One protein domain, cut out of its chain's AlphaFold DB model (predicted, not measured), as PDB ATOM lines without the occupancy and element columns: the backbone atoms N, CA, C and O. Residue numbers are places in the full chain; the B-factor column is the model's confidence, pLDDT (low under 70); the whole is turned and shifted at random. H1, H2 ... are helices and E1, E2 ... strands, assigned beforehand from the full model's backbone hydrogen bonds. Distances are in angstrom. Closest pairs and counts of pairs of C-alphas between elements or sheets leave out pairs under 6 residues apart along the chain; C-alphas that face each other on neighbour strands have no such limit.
ATOM      1  N   ASN A 323     295.075 271.947 200.105       81.00
ATOM      2  CA  ASN A 323     296.176 270.993 200.028       81.00
ATOM      3  C   ASN A 323     296.021 270.071 198.820       81.00
ATOM      4  O   ASN A 323     294.933 269.579 198.539       81.00
ATOM      5  N   ILE A 324     297.146 269.765 198.171       86.62
ATOM      6  CA  ILE A 324     297.249 268.654 197.221       86.62
ATOM      7  C   ILE A 324     298.099 267.575 197.878       86.62
ATOM      8  O   ILE A 324     299.263 267.810 198.219       86.62
ATOM      9  N   THR A 325     297.520 266.390 198.034       90.62
ATOM     10  CA  THR A 325     298.216 265.186 198.484       90.62
ATOM     11  C   THR A 325     298.240 264.155 197.368       90.62
ATOM     12  O   THR A 325     297.213 263.855 196.767       90.62
ATOM     13  N   ILE A 326     299.416 263.596 197.105       92.81
ATOM     14  CA  ILE A 326     299.635 262.570 196.091       92.81
ATOM     15  C   ILE A 326     300.124 261.304 196.788       92.81
ATOM     16  O   ILE A 326     301.135 261.328 197.497       92.81
ATOM     17  N   HIS A 327     299.395 260.216 196.564       94.50
ATOM     18  CA  HIS A 327     299.714 258.877 197.037       94.50
ATOM     19  C   HIS A 327     300.183 258.002 195.876       94.50
ATOM     20  O   HIS A 327     299.629 258.066 194.775       94.50
ATOM     21  N   TYR A 328     301.160 257.147 196.150       95.94
ATOM     22  CA  TYR A 328     301.700 256.179 195.202       95.94
ATOM     23  C   TYR A 328     301.319 254.786 195.687       95.94
ATOM     24  O   TYR A 328     301.619 254.440 196.823       95.94
ATOM     25  N   ILE A 329     300.610 254.012 194.876       96.81
ATOM     26  CA  ILE A 329     300.004 252.741 195.271       96.81
ATOM     27  C   ILE A 329     300.660 251.611 194.492       96.81
ATOM     28  O   ILE A 329     300.696 251.640 193.264       96.81
ATOM     29  N   ASP A 330     301.144 250.614 195.219       96.44
ATOM     30  CA  ASP A 330     301.554 249.320 194.695       96.44
ATOM     31  C   ASP A 330     300.328 248.401 194.652       96.44
ATOM     32  O   ASP A 330     299.745 248.050 195.685       96.44
ATOM     33  N   GLU A 331     299.918 248.049 193.437       95.81
ATOM     34  CA  GLU A 331     298.757 247.207 193.168       95.81
ATOM     35  C   GLU A 331     299.012 245.726 193.492       95.81
ATOM     36  O   GLU A 331     298.081 245.035 193.914       95.81
ATOM     37  N   ASP A 332     300.248 245.237 193.329       94.38
ATOM     38  CA  ASP A 332     300.610 243.835 193.563       94.38
ATOM     39  C   ASP A 332     300.679 243.541 195.072       94.38
ATOM     40  O   ASP A 332     300.104 242.552 195.538       94.38
ATOM     41  N   SER A 333     301.312 244.417 195.866       93.69
ATOM     42  CA  SER A 333     301.394 244.241 197.327       93.69
ATOM     43  C   SER A 333     300.237 244.873 198.110       93.69
ATOM     44  O   SER A 333     300.086 244.586 199.305       93.69
ATOM     45  N   LYS A 334     299.403 245.691 197.450       95.38
ATOM     46  CA  LYS A 334     298.295 246.468 198.042       95.38
ATOM     47  C   LYS A 334     298.759 247.396 199.161       95.38
ATOM     48  O   LYS A 334     298.173 247.438 200.248       95.38
ATOM     49  N   LYS A 335     299.831 248.138 198.911       95.50
ATOM     50  CA  LYS A 335     300.424 249.063 199.884       95.50
ATOM     51  C   LYS A 335     300.726 250.399 199.237       95.50
ATOM     52  O   LYS A 335     301.001 250.486 198.047       95.50
ATOM     53  N   GLU A 336     300.692 251.450 200.037       95.75
ATOM     54  CA  GLU A 336     301.249 252.729 199.625       95.75
ATOM     55  C   GLU A 336     302.789 252.658 199.600       95.75
ATOM     56  O   GLU A 336     303.420 252.112 200.510       95.75
ATOM     57  N   ILE A 337     303.388 253.200 198.542       94.38
ATOM     58  CA  ILE A 337     304.823 253.201 198.273       94.38
ATOM     59  C   ILE A 337     305.460 254.463 198.867       94.38
ATOM     60  O   ILE A 337     305.027 255.582 198.597       94.38
ATOM     61  N   GLY A 338     306.565 254.292 199.597       83.19
ATOM     62  CA  GLY A 338     307.483 255.388 199.924       83.19
ATOM     63  C   GLY A 338     306.907 256.447 200.868       83.19
ATOM     64  O   GLY A 338     306.317 256.116 201.886       83.19
ATOM     65  N   ASN A 339     307.155 257.726 200.571       69.88
ATOM     66  CA  ASN A 339     306.597 258.864 201.304       69.88
ATOM     67  C   ASN A 339     305.538 259.547 200.430       69.88
ATOM     68  O   ASN A 339     305.787 259.802 199.254       69.88
ATOM     69  N   LYS A 340     304.395 259.927 201.007       74.88
ATOM     70  CA  LYS A 340     303.410 260.756 200.299       74.88
ATOM     71  C   LYS A 340     303.948 262.164 200.038       74.88
ATOM     72  O   LYS A 340     304.632 262.743 200.888       74.88
ATOM     73  N   PHE A 341     303.578 262.747 198.902       80.56
ATOM     74  CA  PHE A 341     303.800 264.169 198.649       80.56
ATOM     75  C   PHE A 341     302.579 264.948 199.130       80.56
ATOM     76  O   PHE A 341     301.475 264.723 198.644       80.56
ATOM     77  N   THR A 342     302.769 265.882 200.057       76.50
ATOM     78  CA  THR A 342     301.728 266.835 200.452       76.50
ATOM     79  C   THR A 342     302.290 268.234 200.300       76.50
ATOM     80  O   THR A 342     303.295 268.572 200.925       76.50
ATOM     81  N   THR A 343     301.627 269.052 199.491       74.56
ATOM     82  CA  THR A 343     301.879 270.487 199.455       74.56
ATOM     83  C   THR A 343     300.672 271.223 200.006       74.56
ATOM     84  O   THR A 343     299.525 270.859 199.731       74.56
ATOM     85  N   ARG A 344     300.953 272.265 200.779       69.00
ATOM     86  CA  ARG A 344     299.954 273.185 201.299       69.00
ATOM     87  C   ARG A 344     300.080 274.494 200.555       69.00
ATOM     88  O   ARG A 344     301.192 274.974 200.336       69.00
ATOM     89  N   HIS A 345     298.946 275.096 200.246       65.00
ATOM     90  CA  HIS A 345     298.906 276.521 200.024       65.00
ATOM     91  C   HIS A 345     298.432 277.255 201.282       65.00
ATOM     92  O   HIS A 345     297.402 276.919 201.871       65.00
ATOM     93  N   ASP A 346     299.191 278.267 201.695       54.34
ATOM     94  CA  ASP A 346     299.014 279.002 202.948       54.34
ATOM     95  C   ASP A 346     298.617 280.478 202.774       54.34
ATOM     96  O   ASP A 346     298.467 281.181 203.771       54.34
ATOM     97  N   GLY A 347     298.344 280.934 201.547       52.75
ATOM     98  CA  GLY A 347     297.645 282.204 201.324       52.75
ATOM     99  C   GLY A 347     298.390 283.271 200.527       52.75
ATOM    100  O   GLY A 347     297.785 284.301 200.259       52.75
ATOM    101  N   GLN A 348     299.636 283.060 200.082       54.31
ATOM    102  CA  GLN A 348     300.391 284.166 199.476       54.31
ATOM    103  C   GLN A 348     299.873 284.654 198.107       54.31
ATOM    104  O   GLN A 348     299.959 285.849 197.852       54.31
ATOM    105  N   VAL A 349     299.306 283.821 197.214       44.31
ATOM    106  CA  VAL A 349     298.795 284.303 195.901       44.31
ATOM    107  C   VAL A 349     297.756 283.349 195.286       44.31
ATOM    108  O   VAL A 349     297.991 282.782 194.219       44.31
ATOM    109  N   HIS A 350     296.607 283.096 195.915       50.09
ATOM    110  CA  HIS A 350     295.553 282.283 195.274       50.09
ATOM    111  C   HIS A 350     294.310 283.117 194.991       50.09
ATOM    112  O   HIS A 350     293.316 283.120 195.712       50.09
ATOM    113  N   ALA A 351     294.366 283.823 193.860       53.09
ATOM    114  CA  ALA A 351     293.194 283.814 193.007       53.09
ATOM    115  C   ALA A 351     292.904 282.348 192.616       53.09
ATOM    116  O   ALA A 351     293.814 281.515 192.653       53.09
ATOM    117  N   PRO A 352     291.680 282.030 192.188       54.03
ATOM    118  CA  PRO A 352     291.421 280.856 191.357       54.03
ATOM    119  C   PRO A 352     292.531 280.684 190.312       54.03
ATOM    120  O   PRO A 352     293.162 281.672 189.948       54.03
ATOM    121  N   GLU A 353     292.781 279.464 189.833       60.28
ATOM    122  CA  GLU A 353     293.853 279.140 188.864       60.28
ATOM    123  C   GLU A 353     295.289 279.042 189.411       60.28
ATOM    124  O   GLU A 353     296.242 278.898 188.634       60.28
ATOM    125  N   SER A 354     295.495 279.125 190.719       75.25
ATOM    126  CA  SER A 354     296.836 278.972 191.253       75.25
ATOM    127  C   SER A 354     297.382 277.563 191.052       75.25
ATOM    128  O   SER A 354     296.646 276.577 191.046       75.25
ATOM    129  N   THR A 355     298.695 277.461 190.849       84.19
ATOM    130  CA  THR A 355     299.298 276.205 190.414       84.19
ATOM    131  C   THR A 355     300.637 275.918 191.065       84.19
ATOM    132  O   THR A 355     301.446 276.820 191.276       84.19
ATOM    133  N   ILE A 356     300.907 274.633 191.274       86.50
ATOM    134  CA  ILE A 356     302.239 274.093 191.560       86.50
ATOM    135  C   ILE A 356     302.769 273.330 190.351       86.50
ATOM    136  O   ILE A 356     302.000 272.879 189.502       86.50
ATOM    137  N   ALA A 357     304.089 273.167 190.262       89.88
ATOM    138  CA  ALA A 357     304.668 272.204 189.332       89.88
ATOM    139  C   ALA A 357     304.170 270.796 189.685       89.88
ATOM    140  O   ALA A 357     304.084 270.462 190.863       89.88
ATOM    141  N   ASN A 358     303.841 269.982 188.680       91.31
ATOM    142  CA  ASN A 358     303.455 268.595 188.916       91.31
ATOM    143  C   ASN A 358     304.698 267.778 189.331       91.31
ATOM    144  O   ASN A 358     305.596 267.602 188.502       91.31
ATOM    145  N   PRO A 359     304.776 267.285 190.582       89.00
ATOM    146  CA  PRO A 359     305.971 266.618 191.096       89.00
ATOM    147  C   PRO A 359     306.076 265.148 190.655       89.00
ATOM    148  O   PRO A 359     307.083 264.498 190.908       89.00
ATOM    149  N   VAL A 360     305.050 264.596 190.000       90.62
ATOM    150  CA  VAL A 360     304.923 263.145 189.808       90.62
ATOM    151  C   VAL A 360     305.949 262.572 188.835       90.62
ATOM    152  O   VAL A 360     306.384 261.438 189.010       90.62
ATOM    153  N   ASN A 361     306.390 263.344 187.840       88.62
ATOM    154  CA  ASN A 361     307.300 262.842 186.806       88.62
ATOM    155  C   ASN A 361     308.656 262.381 187.363       88.62
ATOM    156  O   ASN A 361     309.204 261.395 186.874       88.62
ATOM    157  N   SER A 362     309.201 263.068 188.375       88.50
ATOM    158  CA  SER A 362     310.448 262.631 189.016       88.50
ATOM    159  C   SER A 362     310.250 261.350 189.818       88.50
ATOM    160  O   SER A 362     311.110 260.476 189.771       88.50
ATOM    161  N   GLU A 363     309.107 261.211 190.493       91.88
ATOM    162  CA  GLU A 363     308.808 260.014 191.283       91.88
ATOM    163  C   GLU A 363     308.551 258.796 190.388       91.88
ATOM    164  O   GLU A 363     309.066 257.717 190.656       91.88
ATOM    165  N   ILE A 364     307.841 258.962 189.261       93.31
ATOM    166  CA  ILE A 364     307.674 257.889 188.267       93.31
ATOM    167  C   ILE A 364     309.040 257.382 187.797       93.31
ATOM    168  O   ILE A 364     309.235 256.172 187.689       93.31
ATOM    169  N   ALA A 365     309.987 258.281 187.512       93.38
ATOM    170  CA  ALA A 365     311.318 257.893 187.056       93.38
ATOM    171  C   ALA A 365     312.091 257.109 188.131       93.38
ATOM    172  O   ALA A 365     312.703 256.085 187.818       93.38
ATOM    173  N   ASP A 366     312.025 257.549 189.391       93.50
ATOM    174  CA  ASP A 366     312.643 256.851 190.522       93.50
ATOM    175  C   ASP A 366     312.028 255.458 190.737       93.50
ATOM    176  O   ASP A 366     312.752 254.462 190.779       93.50
ATOM    177  N   LEU A 367     310.698 255.350 190.763       95.38
ATOM    178  CA  LEU A 367     309.998 254.071 190.916       95.38
ATOM    179  C   LEU A 367     310.244 253.127 189.732       95.38
ATOM    180  O   LEU A 367     310.466 251.933 189.934       95.38
ATOM    181  N   THR A 368     310.325 253.655 188.509       96.19
ATOM    182  CA  THR A 368     310.697 252.863 187.324       96.19
ATOM    183  C   THR A 368     312.102 252.274 187.464       96.19
ATOM    184  O   THR A 368     312.325 251.114 187.123       96.19
ATOM    185  N   SER A 369     313.055 253.029 188.029       96.06
ATOM    186  CA  SER A 369     314.411 252.524 188.300       96.06
ATOM    187  C   SER A 369     314.449 251.407 189.355       96.06
ATOM    188  O   SER A 369     315.394 250.620 189.392       96.06
ATOM    189  N   LYS A 370     313.395 251.308 190.174       96.25
ATOM    190  CA  LYS A 370     313.173 250.272 191.193       96.25
ATOM    191  C   LYS A 370     312.282 249.130 190.692       96.25
ATOM    192  O   LYS A 370     311.778 248.364 191.503       96.25
ATOM    193  N   ASN A 371     312.110 249.002 189.373       97.62
ATOM    194  CA  ASN A 371     311.313 247.966 188.707       97.62
ATOM    195  C   ASN A 371     309.792 248.061 188.912       97.62
ATOM    196  O   ASN A 371     309.083 247.105 188.599       97.62
ATOM    197  N   TYR A 372     309.267 249.199 189.364       98.00
ATOM    198  CA  TYR A 372     307.832 249.453 189.271       98.00
ATOM    199  C   TYR A 372     307.447 249.853 187.843       98.00
ATOM    200  O   TYR A 372     308.204 250.505 187.124       98.00
ATOM    201  N   VAL A 373     306.239 249.490 187.435       97.75
ATOM    202  CA  VAL A 373     305.655 249.802 186.133       97.75
ATOM    203  C   VAL A 373     304.399 250.624 186.368       97.75
ATOM    204  O   VAL A 373     303.439 250.143 186.964       97.75
ATOM    205  N   LEU A 374     304.404 251.870 185.894       97.19
ATOM    206  CA  LEU A 374     303.259 252.770 185.997       97.19
ATOM    207  C   LEU A 374     302.030 252.172 185.295       97.19
ATOM    208  O   LEU A 374     302.028 252.007 184.070       97.19
ATOM    209  N   ASP A 375     300.947 251.971 186.039       96.50
ATOM    210  CA  ASP A 375     299.645 251.667 185.460       96.50
ATOM    211  C   ASP A 375     298.941 252.969 185.074       96.50
ATOM    212  O   ASP A 375     298.190 253.594 185.830       96.50
ATOM    213  N   THR A 376     299.215 253.406 183.847       94.69
ATOM    214  CA  THR A 376     298.660 254.649 183.301       94.69
ATOM    215  C   THR A 376     297.138 254.578 183.142       94.69
ATOM    216  O   THR A 376     296.469 255.610 183.212       94.69
ATOM    217  N   ALA A 377     296.566 253.391 182.921       92.94
ATOM    218  CA  ALA A 377     295.125 253.255 182.759       92.94
ATOM    219  C   ALA A 377     294.418 253.403 184.112       92.94
ATOM    220  O   ALA A 377     293.492 254.208 184.209       92.94
ATOM    221  N   THR A 378     294.898 252.724 185.157       94.12
ATOM    222  CA  THR A 378     294.372 252.870 186.523       94.12
ATOM    223  C   THR A 378     294.571 254.295 187.047       94.12
ATOM    224  O   THR A 378     293.623 254.928 187.504       94.12
ATOM    225  N   THR A 379     295.770 254.862 186.869       94.75
ATOM    226  CA  THR A 379     296.111 256.233 187.299       94.75
ATOM    227  C   THR A 379     295.226 257.310 186.675       94.75
ATOM    228  O   THR A 379     294.944 258.318 187.318       94.75
ATOM    229  N   ASN A 380     294.747 257.113 185.447       91.69
ATOM    230  CA  ASN A 380     293.844 258.062 184.790       91.69
ATOM    231  C   ASN A 380     292.352 257.766 185.021       91.69
ATOM    232  O   ASN A 380     291.510 258.482 184.475       91.69
ATOM    233  N   GLY A 381     292.027 256.728 185.798       87.50
ATOM    234  CA  GLY A 381     290.654 256.289 186.046       87.50
ATOM    235  C   GLY A 381     289.995 255.572 184.870       87.50
ATOM    236  O   GLY A 381     288.775 255.534 184.779       87.50
ATOM    237  N   ASN A 382     290.791 255.011 183.957       87.81
ATOM    238  CA  ASN A 382     290.310 254.267 182.787       87.81
ATOM    239  C   ASN A 382     290.132 252.763 183.062       87.81
ATOM    240  O   ASN A 382     289.826 252.004 182.141       87.81
ATOM    241  N   LYS A 383     290.374 252.318 184.299       85.81
ATOM    242  CA  LYS A 383     290.030 250.976 184.772       85.81
ATOM    243  C   LYS A 383     288.981 251.086 185.867       85.81
ATOM    244  O   LYS A 383     289.101 251.936 186.746       85.81
ATOM    245  N   ASP A 384     288.027 250.166 185.831       89.88
ATOM    246  CA  ASP A 384     286.943 250.059 186.805       89.88
ATOM    247  C   ASP A 384     287.248 248.898 187.755       89.88
ATOM    248  O   ASP A 384     286.684 247.809 187.635       89.88
ATOM    249  N   ILE A 385     288.213 249.105 188.652       88.81
ATOM    250  CA  ILE A 385     288.664 248.100 189.615       88.81
ATOM    251  C   ILE A 385     288.564 248.697 191.019       88.81
ATOM    252  O   ILE A 385     288.816 249.880 191.235       88.81
ATOM    253  N   ILE A 386     288.198 247.859 191.986       91.38
ATOM    254  CA  ILE A 386     288.307 248.205 193.400       91.38
ATOM    255  C   ILE A 386     289.545 247.503 193.949       91.38
ATOM    256  O   ILE A 386     289.638 246.274 193.921       91.38
ATOM    257  N   LEU A 387     290.501 248.286 194.446       92.56
ATOM    258  CA  LEU A 387     291.605 247.762 195.237       92.56
ATOM    259  C   LEU A 387     291.181 247.733 196.702       92.56
ATOM    260  O   LEU A 387     291.236 248.739 197.411       92.56
ATOM    261  N   ASP A 388     290.749 246.558 197.150       92.62
ATOM    262  CA  ASP A 388     290.351 246.341 198.537       92.62
ATOM    263  C   ASP A 388     291.555 246.158 199.467       92.62
ATOM    264  O   ASP A 388     292.499 245.429 199.139       92.62
ATOM    265  N   HIS A 389     291.436 246.716 200.677       92.50
ATOM    266  CA  HIS A 389     292.368 246.581 201.802       92.50
ATOM    267  C   HIS A 389     293.781 247.138 201.566       92.50
ATOM    268  O   HIS A 389     294.736 246.625 202.153       92.50
ATOM    269  N   VAL A 390     293.919 248.209 200.781       96.56
ATOM    270  CA  VAL A 390     295.211 248.886 200.585       96.56
ATOM    271  C   VAL A 390     295.709 249.449 201.912       96.56
ATOM    272  O   VAL A 390     294.990 250.192 202.578       96.56
ATOM    273  N   ILE A 391     296.930 249.093 202.307       95.50
ATOM    274  CA  ILE A 391     297.560 249.601 203.530       95.50
ATOM    275  C   ILE A 391     298.253 250.922 203.199       95.50
ATOM    276  O   ILE A 391     299.258 250.945 202.489       95.50
ATOM    277  N   MET A 392     297.716 252.016 203.727       94.31
ATOM    278  CA  MET A 392     298.285 253.357 203.595       94.31
ATOM    279  C   MET A 392     299.499 253.530 204.524       94.31
ATOM    280  O   MET A 392     299.685 252.762 205.471       94.31
ATOM    281  N   LEU A 393     300.309 254.574 204.319       91.19
ATOM    282  CA  LEU A 393     301.507 254.836 205.138       91.19
ATOM    283  C   LEU A 393     301.214 255.090 206.623       91.19
ATOM    284  O   LEU A 393     302.091 254.910 207.465       91.19
ATOM    285  N   ASP A 394     299.989 255.492 206.967       90.94
ATOM    286  CA  ASP A 394     299.549 255.633 208.359       90.94
ATOM    287  C   ASP A 394     299.128 254.296 209.005       90.94
ATOM    288  O   ASP A 394     298.657 254.278 210.145       90.94
ATOM    289  N   GLY A 395     299.298 253.183 208.286       92.25
ATOM    290  CA  GLY A 395     298.947 251.831 208.707       92.25
ATOM    291  C   GLY A 395     297.458 251.509 208.600       92.25
ATOM    292  O   GLY A 395     297.060 250.395 208.943       92.25
ATOM    293  N   LYS A 396     296.617 252.448 208.148       94.62
ATOM    294  CA  LYS A 396     295.184 252.195 207.978       94.62
ATOM    295  C   LYS A 396     294.900 251.542 206.639       94.62
ATOM    296  O   LYS A 396     295.574 251.788 205.641       94.62
ATOM    297  N   HIS A 397     293.838 250.749 206.621       94.50
ATOM    298  CA  HIS A 397     293.315 250.180 205.392       94.50
ATOM    299  C   HIS A 397     292.381 251.170 204.697       94.50
ATOM    300  O   HIS A 397     291.533 251.793 205.344       94.50
ATOM    301  N   LYS A 398     292.505 251.272 203.376       94.38
ATOM    302  CA  LYS A 398     291.586 252.002 202.506       94.38
ATOM    303  C   LYS A 398     291.192 251.114 201.324       94.38
ATOM    304  O   LYS A 398     292.032 250.425 200.755       94.38
ATOM    305  N   ASN A 399     289.915 251.149 200.954       95.44
ATOM    306  CA  ASN A 399     289.471 250.625 199.666       95.44
ATOM    307  C   ASN A 399     289.540 251.771 198.658       95.44
ATOM    308  O   ASN A 399     289.005 252.849 198.931       95.44
ATOM    309  N   LEU A 400     290.230 251.547 197.544       94.81
ATOM    310  CA  LEU A 400     290.389 252.534 196.480       94.81
ATOM    311  C   LEU A 400     289.525 252.130 195.291       94.81
ATOM    312  O   LEU A 400     289.704 251.046 194.735       94.81
ATOM    313  N   ASP A 401     288.596 253.000 194.908       94.12
ATOM    314  CA  ASP A 401     287.812 252.841 193.685       94.12
ATOM    315  C   ASP A 401     288.478 253.654 192.580       94.12
ATOM    316  O   ASP A 401     288.390 254.881 192.563       94.12
ATOM    317  N   THR A 402     289.140 252.982 191.642       91.69
ATOM    318  CA  THR A 402     290.020 253.632 190.660       91.69
ATOM    319  C   THR A 402     289.266 254.571 189.712       91.69
ATOM    320  O   THR A 402     289.877 255.425 189.074       91.69
ATOM    321  N   ARG A 403     287.928 254.504 189.666       89.19
ATOM    322  CA  ARG A 403     287.072 255.454 188.931       89.19
ATOM    323  C   ARG A 403     287.062 256.854 189.539       89.19
ATOM    324  O   ARG A 403     286.847 257.830 188.821       89.19
ATOM    325  N   TYR A 404     287.284 256.953 190.847       89.19
ATOM    326  CA  TYR A 404     287.189 258.198 191.613       89.19
ATOM    327  C   TYR A 404     288.488 258.528 192.356       89.19
ATOM    328  O   TYR A 404     288.893 259.686 192.404       89.19
ATOM    329  N   ASP A 405     289.159 257.518 192.907       91.94
ATOM    330  CA  ASP A 405     290.470 257.611 193.542       91.94
ATOM    331  C   ASP A 405     291.561 257.497 192.464       91.94
ATOM    332  O   ASP A 405     292.227 256.476 192.327       91.94
ATOM    333  N   ASN A 406     291.736 258.530 191.647       92.06
ATOM    334  CA  ASN A 406     292.741 258.549 190.582       92.06
ATOM    335  C   ASN A 406     293.417 259.921 190.470       92.06
ATOM    336  O   ASN A 406     293.160 260.831 191.260       92.06
ATOM    337  N   PHE A 407     294.331 260.064 189.513       92.88
ATOM    338  CA  PHE A 407     295.064 261.306 189.281       92.88
ATOM    339  C   PHE A 407     294.319 262.276 188.344       92.88
ATOM    340  O   PHE A 407     294.858 263.314 187.976       92.88
ATOM    341  N   ASN A 408     293.095 261.965 187.911       90.75
ATOM    342  CA  ASN A 408     292.356 262.741 186.921       90.75
ATOM    343  C   ASN A 408     291.198 263.508 187.573       90.75
ATOM    344  O   ASN A 408     290.063 263.039 187.632       90.75
ATOM    345  N   GLN A 409     291.484 264.724 188.033       89.06
ATOM    346  CA  GLN A 409     290.492 265.590 188.668       89.06
ATOM    347  C   GLN A 409     290.115 266.777 187.783       89.06
ATOM    348  O   GLN A 409     290.949 267.370 187.098       89.06
ATOM    349  N   THR A 410     288.835 267.148 187.827       88.12
ATOM    350  CA  THR A 410     288.306 268.334 187.149       88.12
ATOM    351  C   THR A 410     287.889 269.369 188.177       88.12
ATOM    352  O   THR A 410     286.986 269.125 188.972       88.12
ATOM    353  N   ILE A 411     288.510 270.541 188.110       84.31
ATOM    354  CA  ILE A 411     288.312 271.636 189.057       84.31
ATOM    355  C   ILE A 411     287.593 272.767 188.338       84.31
ATOM    356  O   ILE A 411     287.958 273.133 187.220       84.31
ATOM    357  N   LYS A 412     286.575 273.342 188.974       79.31
ATOM    358  CA  LYS A 412     285.860 274.508 188.452       79.31
ATOM    359  C   LYS A 412     286.083 275.679 189.388       79.31
ATOM    360  O   LYS A 412     285.621 275.650 190.520       79.31
ATOM    361  N   ALA A 413     286.747 276.718 188.898       74.44
ATOM    362  CA  ALA A 413     287.011 277.916 189.679       74.44
ATOM    363  C   ALA A 413     286.825 279.159 188.796       74.44
ATOM    364  O   ALA A 413     287.305 279.198 187.661       74.44
ATOM    365  N   ASN A 414     286.080 280.158 189.284       71.19
ATOM    366  CA  ASN A 414     285.748 281.395 188.556       71.19
ATOM    367  C   ASN A 414     285.192 281.194 187.133       71.19
ATOM    368  O   ASN A 414     285.537 281.921 186.205       71.19
ATOM    369  N   GLY A 415     284.338 280.186 186.937       75.62
ATOM    370  CA  GLY A 415     283.748 279.900 185.623       75.62
ATOM    371  C   GLY A 415     284.721 279.293 184.604       75.62
ATOM    372  O   GLY A 415     284.331 279.070 183.460       75.62
ATOM    373  N   LYS A 416     285.959 278.982 185.009       81.75
ATOM    374  CA  LYS A 416     286.940 278.246 184.211       81.75
ATOM    375  C   LYS A 416     287.142 276.840 184.770       81.75
ATOM    376  O   LYS A 416     287.039 276.605 185.974       81.75
ATOM    377  N   THR A 417     287.418 275.907 183.865       86.69
ATOM    378  CA  THR A 417     287.660 274.500 184.184       86.69
ATOM    379  C   THR A 417     289.149 274.194 184.064       86.69
ATOM    380  O   THR A 417     289.763 274.504 183.043       86.69
ATOM    381  N   TYR A 418     289.705 273.556 185.088       86.81
ATOM    382  CA  TYR A 418     291.057 273.011 185.126       86.81
ATOM    383  C   TYR A 418     290.993 271.498 185.183       86.81
ATOM    384  O   TYR A 418     290.036 270.919 185.700       86.81
ATOM    385  N   HIS A 419     292.044 270.866 184.680       89.25
ATOM    386  CA  HIS A 419     292.211 269.432 184.775       89.25
ATOM    387  C   HIS A 419     293.574 269.145 185.381       89.25
ATOM    388  O   HIS A 419     294.595 269.459 184.772       89.25
ATOM    389  N   ASN A 420     293.573 268.548 186.566       91.00
ATOM    390  CA  ASN A 420     294.766 267.933 187.118       91.00
ATOM    391  C   ASN A 420     294.831 266.535 186.510       91.00
ATOM    392  O   ASN A 420     293.942 265.724 186.751       91.00
ATOM    393  N   LYS A 421     295.822 266.304 185.646       91.50
ATOM    394  CA  LYS A 421     296.077 265.021 184.978       91.50
ATOM    395  C   LYS A 421     297.539 264.643 185.108       91.50
ATOM    396  O   LYS A 421     298.385 265.506 185.344       91.50
ATOM    397  N   LEU A 422     297.842 263.370 184.873       91.81
ATOM    398  CA  LEU A 422     299.190 262.832 185.032       91.81
ATOM    399  C   LEU A 422     300.225 263.576 184.174       91.81
ATOM    400  O   LEU A 422     301.315 263.888 184.638       91.81
ATOM    401  N   ASP A 423     299.848 263.924 182.946       89.81
ATOM    402  CA  ASP A 423     300.668 264.634 181.960       89.81
ATOM    403  C   ASP A 423     300.657 266.166 182.123       89.81
ATOM    404  O   ASP A 423     301.351 266.888 181.400       89.81
ATOM    405  N   SER A 424     299.886 266.691 183.078       90.81
ATOM    406  CA  SER A 424     299.816 268.131 183.316       90.81
ATOM    407  C   SER A 424     301.155 268.629 183.847       90.81
ATOM    408  O   SER A 424     301.684 268.106 184.821       90.81
ATOM    409  N   LYS A 425     301.704 269.695 183.253       91.44
ATOM    410  CA  LYS A 425     302.937 270.335 183.761       91.44
ATOM    411  C   LYS A 425     302.749 270.946 185.148       91.44
ATOM    412  O   LYS A 425     303.718 271.153 185.878       91.44
ATOM    413  N   LYS A 426     301.507 271.295 185.470       90.31
ATOM    414  CA  LYS A 426     301.120 271.963 186.701       90.31
ATOM    415  C   LYS A 426     299.839 271.358 187.256       90.31
ATOM    416  O   LYS A 426     298.983 270.962 186.470       90.31
ATOM    417  N   LEU A 427     299.715 271.339 188.577       89.88
ATOM    418  CA  LEU A 427     298.481 270.996 189.280       89.88
ATOM    419  C   LEU A 427     297.872 272.278 189.831       89.88
ATOM    420  O   LEU A 427     298.600 273.139 190.326       89.88
ATOM    421  N   THR A 428     296.563 272.409 189.691       88.06
ATOM    422  CA  THR A 428     295.784 273.567 190.124       88.06
ATOM    423  C   THR A 428     295.145 273.236 191.461       88.06
ATOM    424  O   THR A 428     294.552 272.166 191.566       88.06
ATOM    425  N   PHE A 429     295.256 274.119 192.453       83.50
ATOM    426  CA  PHE A 429     294.447 273.988 193.665       83.50
ATOM    427  C   PHE A 429     292.992 274.320 193.333       83.50
ATOM    428  O   PHE A 429     292.706 275.139 192.452       83.50
ATOM    429  N   ASP A 430     292.055 273.673 194.008       78.50
ATOM    430  CA  ASP A 430     290.681 274.146 194.038       78.50
ATOM    431  C   ASP A 430     290.595 275.444 194.841       78.50
ATOM    432  O   ASP A 430     291.577 276.059 195.257       78.50
ATOM    433  N   ASN A 431     289.382 275.965 194.874       74.62
ATOM    434  CA  ASN A 431     289.041 277.183 195.578       74.62
ATOM    435  C   ASN A 431     287.602 277.007 196.055       74.62
ATOM    436  O   ASN A 431     286.730 277.828 195.751       74.62
ATOM    437  N   ASP A 432     287.343 275.857 196.672       72.44
ATOM    438  CA  ASP A 432     286.034 275.471 197.151       72.44
ATOM    439  C   ASP A 432     286.108 275.171 198.641       72.44
ATOM    440  O   ASP A 432     287.108 274.723 199.176       72.44
ATOM    441  N   GLU A 433     285.041 275.501 199.353       71.00
ATOM    442  CA  GLU A 433     285.024 275.273 200.788       71.00
ATOM    443  C   GLU A 433     284.723 273.801 201.103       71.00
ATOM    444  O   GLU A 433     284.672 273.433 202.265       71.00
ATOM    445  N   ASN A 434     284.465 272.920 200.138       68.31
ATOM    446  CA  ASN A 434     284.093 271.547 200.452       68.31
ATOM    447  C   ASN A 434     285.320 270.834 201.057       68.31
ATOM    448  O   ASN A 434     286.395 270.876 200.477       68.31
ATOM    449  N   PRO A 435     285.225 270.180 202.230       54.41
ATOM    450  CA  PRO A 435     286.372 269.960 203.116       54.41
ATOM    451  C   PRO A 435     287.309 268.821 202.681       54.41
ATOM    452  O   PRO A 435     287.949 268.193 203.525       54.41
ATOM    453  N   LYS A 436     287.351 268.474 201.395       64.75
ATOM    454  CA  LYS A 436     288.252 267.442 200.905       64.75
ATOM    455  C   LYS A 436     289.446 268.120 200.268       64.75
ATOM    456  O   LYS A 436     289.351 268.571 199.138       64.75
ATOM    457  N   ASP A 437     290.568 268.076 200.984       76.56
ATOM    458  CA  ASP A 437     291.883 268.215 200.367       76.56
ATOM    459  C   ASP A 437     291.913 267.429 199.046       76.56
ATOM    460  O   ASP A 437     291.338 266.337 198.934       76.56
ATOM    461  N   GLN A 438     292.614 267.954 198.050       84.06
ATOM    462  CA  GLN A 438     292.762 267.276 196.774       84.06
ATOM    463  C   GLN A 438     293.667 266.068 196.952       84.06
ATOM    464  O   GLN A 438     294.881 266.194 197.113       84.06
ATOM    465  N   ILE A 439     293.073 264.878 196.923       89.56
ATOM    466  CA  ILE A 439     293.805 263.620 197.038       89.56
ATOM    467  C   ILE A 439     293.904 262.968 195.662       89.56
ATOM    468  O   ILE A 439     292.888 262.644 195.048       89.56
ATOM    469  N   LEU A 440     295.129 262.754 195.197       92.69
ATOM    470  CA  LEU A 440     295.448 262.140 193.913       92.69
ATOM    471  C   LEU A 440     296.175 260.809 194.140       92.69
ATOM    472  O   LEU A 440     297.038 260.711 195.014       92.69
ATOM    473  N   TYR A 441     295.857 259.799 193.332       94.50
ATOM    474  CA  TYR A 441     296.448 258.459 193.424       94.50
ATOM    475  C   TYR A 441     297.157 258.076 192.125       94.50
ATOM    476  O   TYR A 441     296.586 258.205 191.042       94.50
ATOM    477  N   VAL A 442     298.391 257.589 192.243       95.69
ATOM    478  CA  VAL A 442     299.212 257.064 191.143       95.69
ATOM    479  C   VAL A 442     299.458 255.584 191.394       95.69
ATOM    480  O   VAL A 442     299.900 255.222 192.479       95.69
ATOM    481  N   TYR A 443     299.184 254.737 190.409       96.50
ATOM    482  CA  TYR A 443     299.188 253.283 190.570       96.50
ATOM    483  C   TYR A 443     300.345 252.632 189.817       96.50
ATOM    484  O   TYR A 443     300.672 253.029 188.694       96.50
ATOM    485  N   PHE A 444     300.956 251.630 190.442       97.31
ATOM    486  CA  PHE A 444     302.068 250.865 189.900       97.31
ATOM    487  C   PHE A 444     301.849 249.370 190.092       97.31
ATOM    488  O   PHE A 444     301.339 248.920 191.113       97.31
ATOM    489  N   THR A 445     302.353 248.613 189.128       97.00
ATOM    490  CA  THR A 445     302.537 247.163 189.212       97.00
ATOM    491  C   THR A 445     304.025 246.834 189.246       97.00
ATOM    492  O   THR A 445     304.876 247.694 189.004       97.00
ATOM    493  N   HIS A 446     304.370 245.590 189.529       97.25
ATOM    494  CA  HIS A 446     305.740 245.108 189.509       97.25
ATOM    495  C   HIS A 446     306.156 244.663 188.106       97.25
ATOM    496  O   HIS A 446     305.430 243.946 187.407       97.25
ATOM    497  N   ALA A 447     307.372 245.026 187.694       97.69
ATOM    498  CA  ALA A 447     307.991 244.418 186.527       97.69
ATOM    499  C   ALA A 447     308.291 242.941 186.816       97.69
ATOM    500  O   ALA A 447     308.835 242.581 187.862       97.69
TER     501      ALA A 447
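This is residues 323 to 447 of the 689 residues of an uncharacterized protein of Lactobacillus kefiranofaciens subsp. kefiranofaciens DSM 5016 = JCM 6985 (UniProt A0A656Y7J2). A curled four-stranded sheet makes the core, its long parallel strands E1 and E10 side by side, with helix H1 over one face. Three two-stranded ribbons surround it: hairpin E5 and E6 runs crosswise on the side away from H1, while E3 with E9 and hairpin E7 and E8 lie toward one end. The printed part has 125 residues, with elements in the order E1 E2 E3 H1 E4 H2 E5 E6 E7 E8 E9 E10, mixed in class; the core sheet, order E2 E1 E10 E4, is mixed. It is compact, with a radius of gyration of the C-alphas of 14.6 A, yet elongated, spanning 42 by 27 by 27 A.

Find C-alpha 323 at (296.176, 270.993, 200.028); from there E1 runs 23.0 A to residue 330. Next come E2, residues 341 to 345, and E3, residues 355 to 357. H1 starts at C-alpha 360, (304.923, 263.145, 189.808), and runs 14.3 A to residue 369. E4, residues 372 to 374, and H2, residues 376 to 379, follow. Read on through E5, residues 386 to 391, 13.8 A; E6, 397 to 401; E7, 409 to 413; E8, 416 to 420; and E9, 426 to 428. E10, residues 438 to 446, runs 26.7 A to C-alpha 446 at (305.740, 245.108, 189.509).

Look first at E1 and E10, parallel at 17 degrees, with N 327 and O 440 2.9 A apart. E2 forms an antiparallel hairpin with E1; N 326 and O 341 are 2.8 A apart. The pairing of E10 is staggered: residues 438 to 444 pair with E1 and 444 to 446 with E4, antiparallel, N 373 to O 445 being 2.7 A. H1 is on this strongly twisted sheet at a height of 7.2 A, its closest C-alphas to E4 being Ile 364 and Leu 374, 7.1 A apart. In H1 every O i to N i+4 pair is within hydrogen-bond range; H2 is too short for one. H2 stands at the sheet's level, with the C-alphas of Thr 379 and Val 442 5.0 A apart. Hairpin E5 and E6 has N 390 and O 398 at 2.9 A, and E5 is near E1. E3 and E9 are antiparallel, N 356 to O 427 2.9 A. The closest C-alphas of E9 and E8 are Leu 427 and Asn 420, 5.3 A. Hairpin E7 and E8 has N 418 and O 411 at 2.8 A.

The farthest C-alphas, Asn 414 and Ala 447, are 43.2 A apart. The printed part has no cut, and no link is long. Mean pLDDT of the printed part is 86.4; look for values under 70 at residues 339, 344 to 353 and 434 to 436.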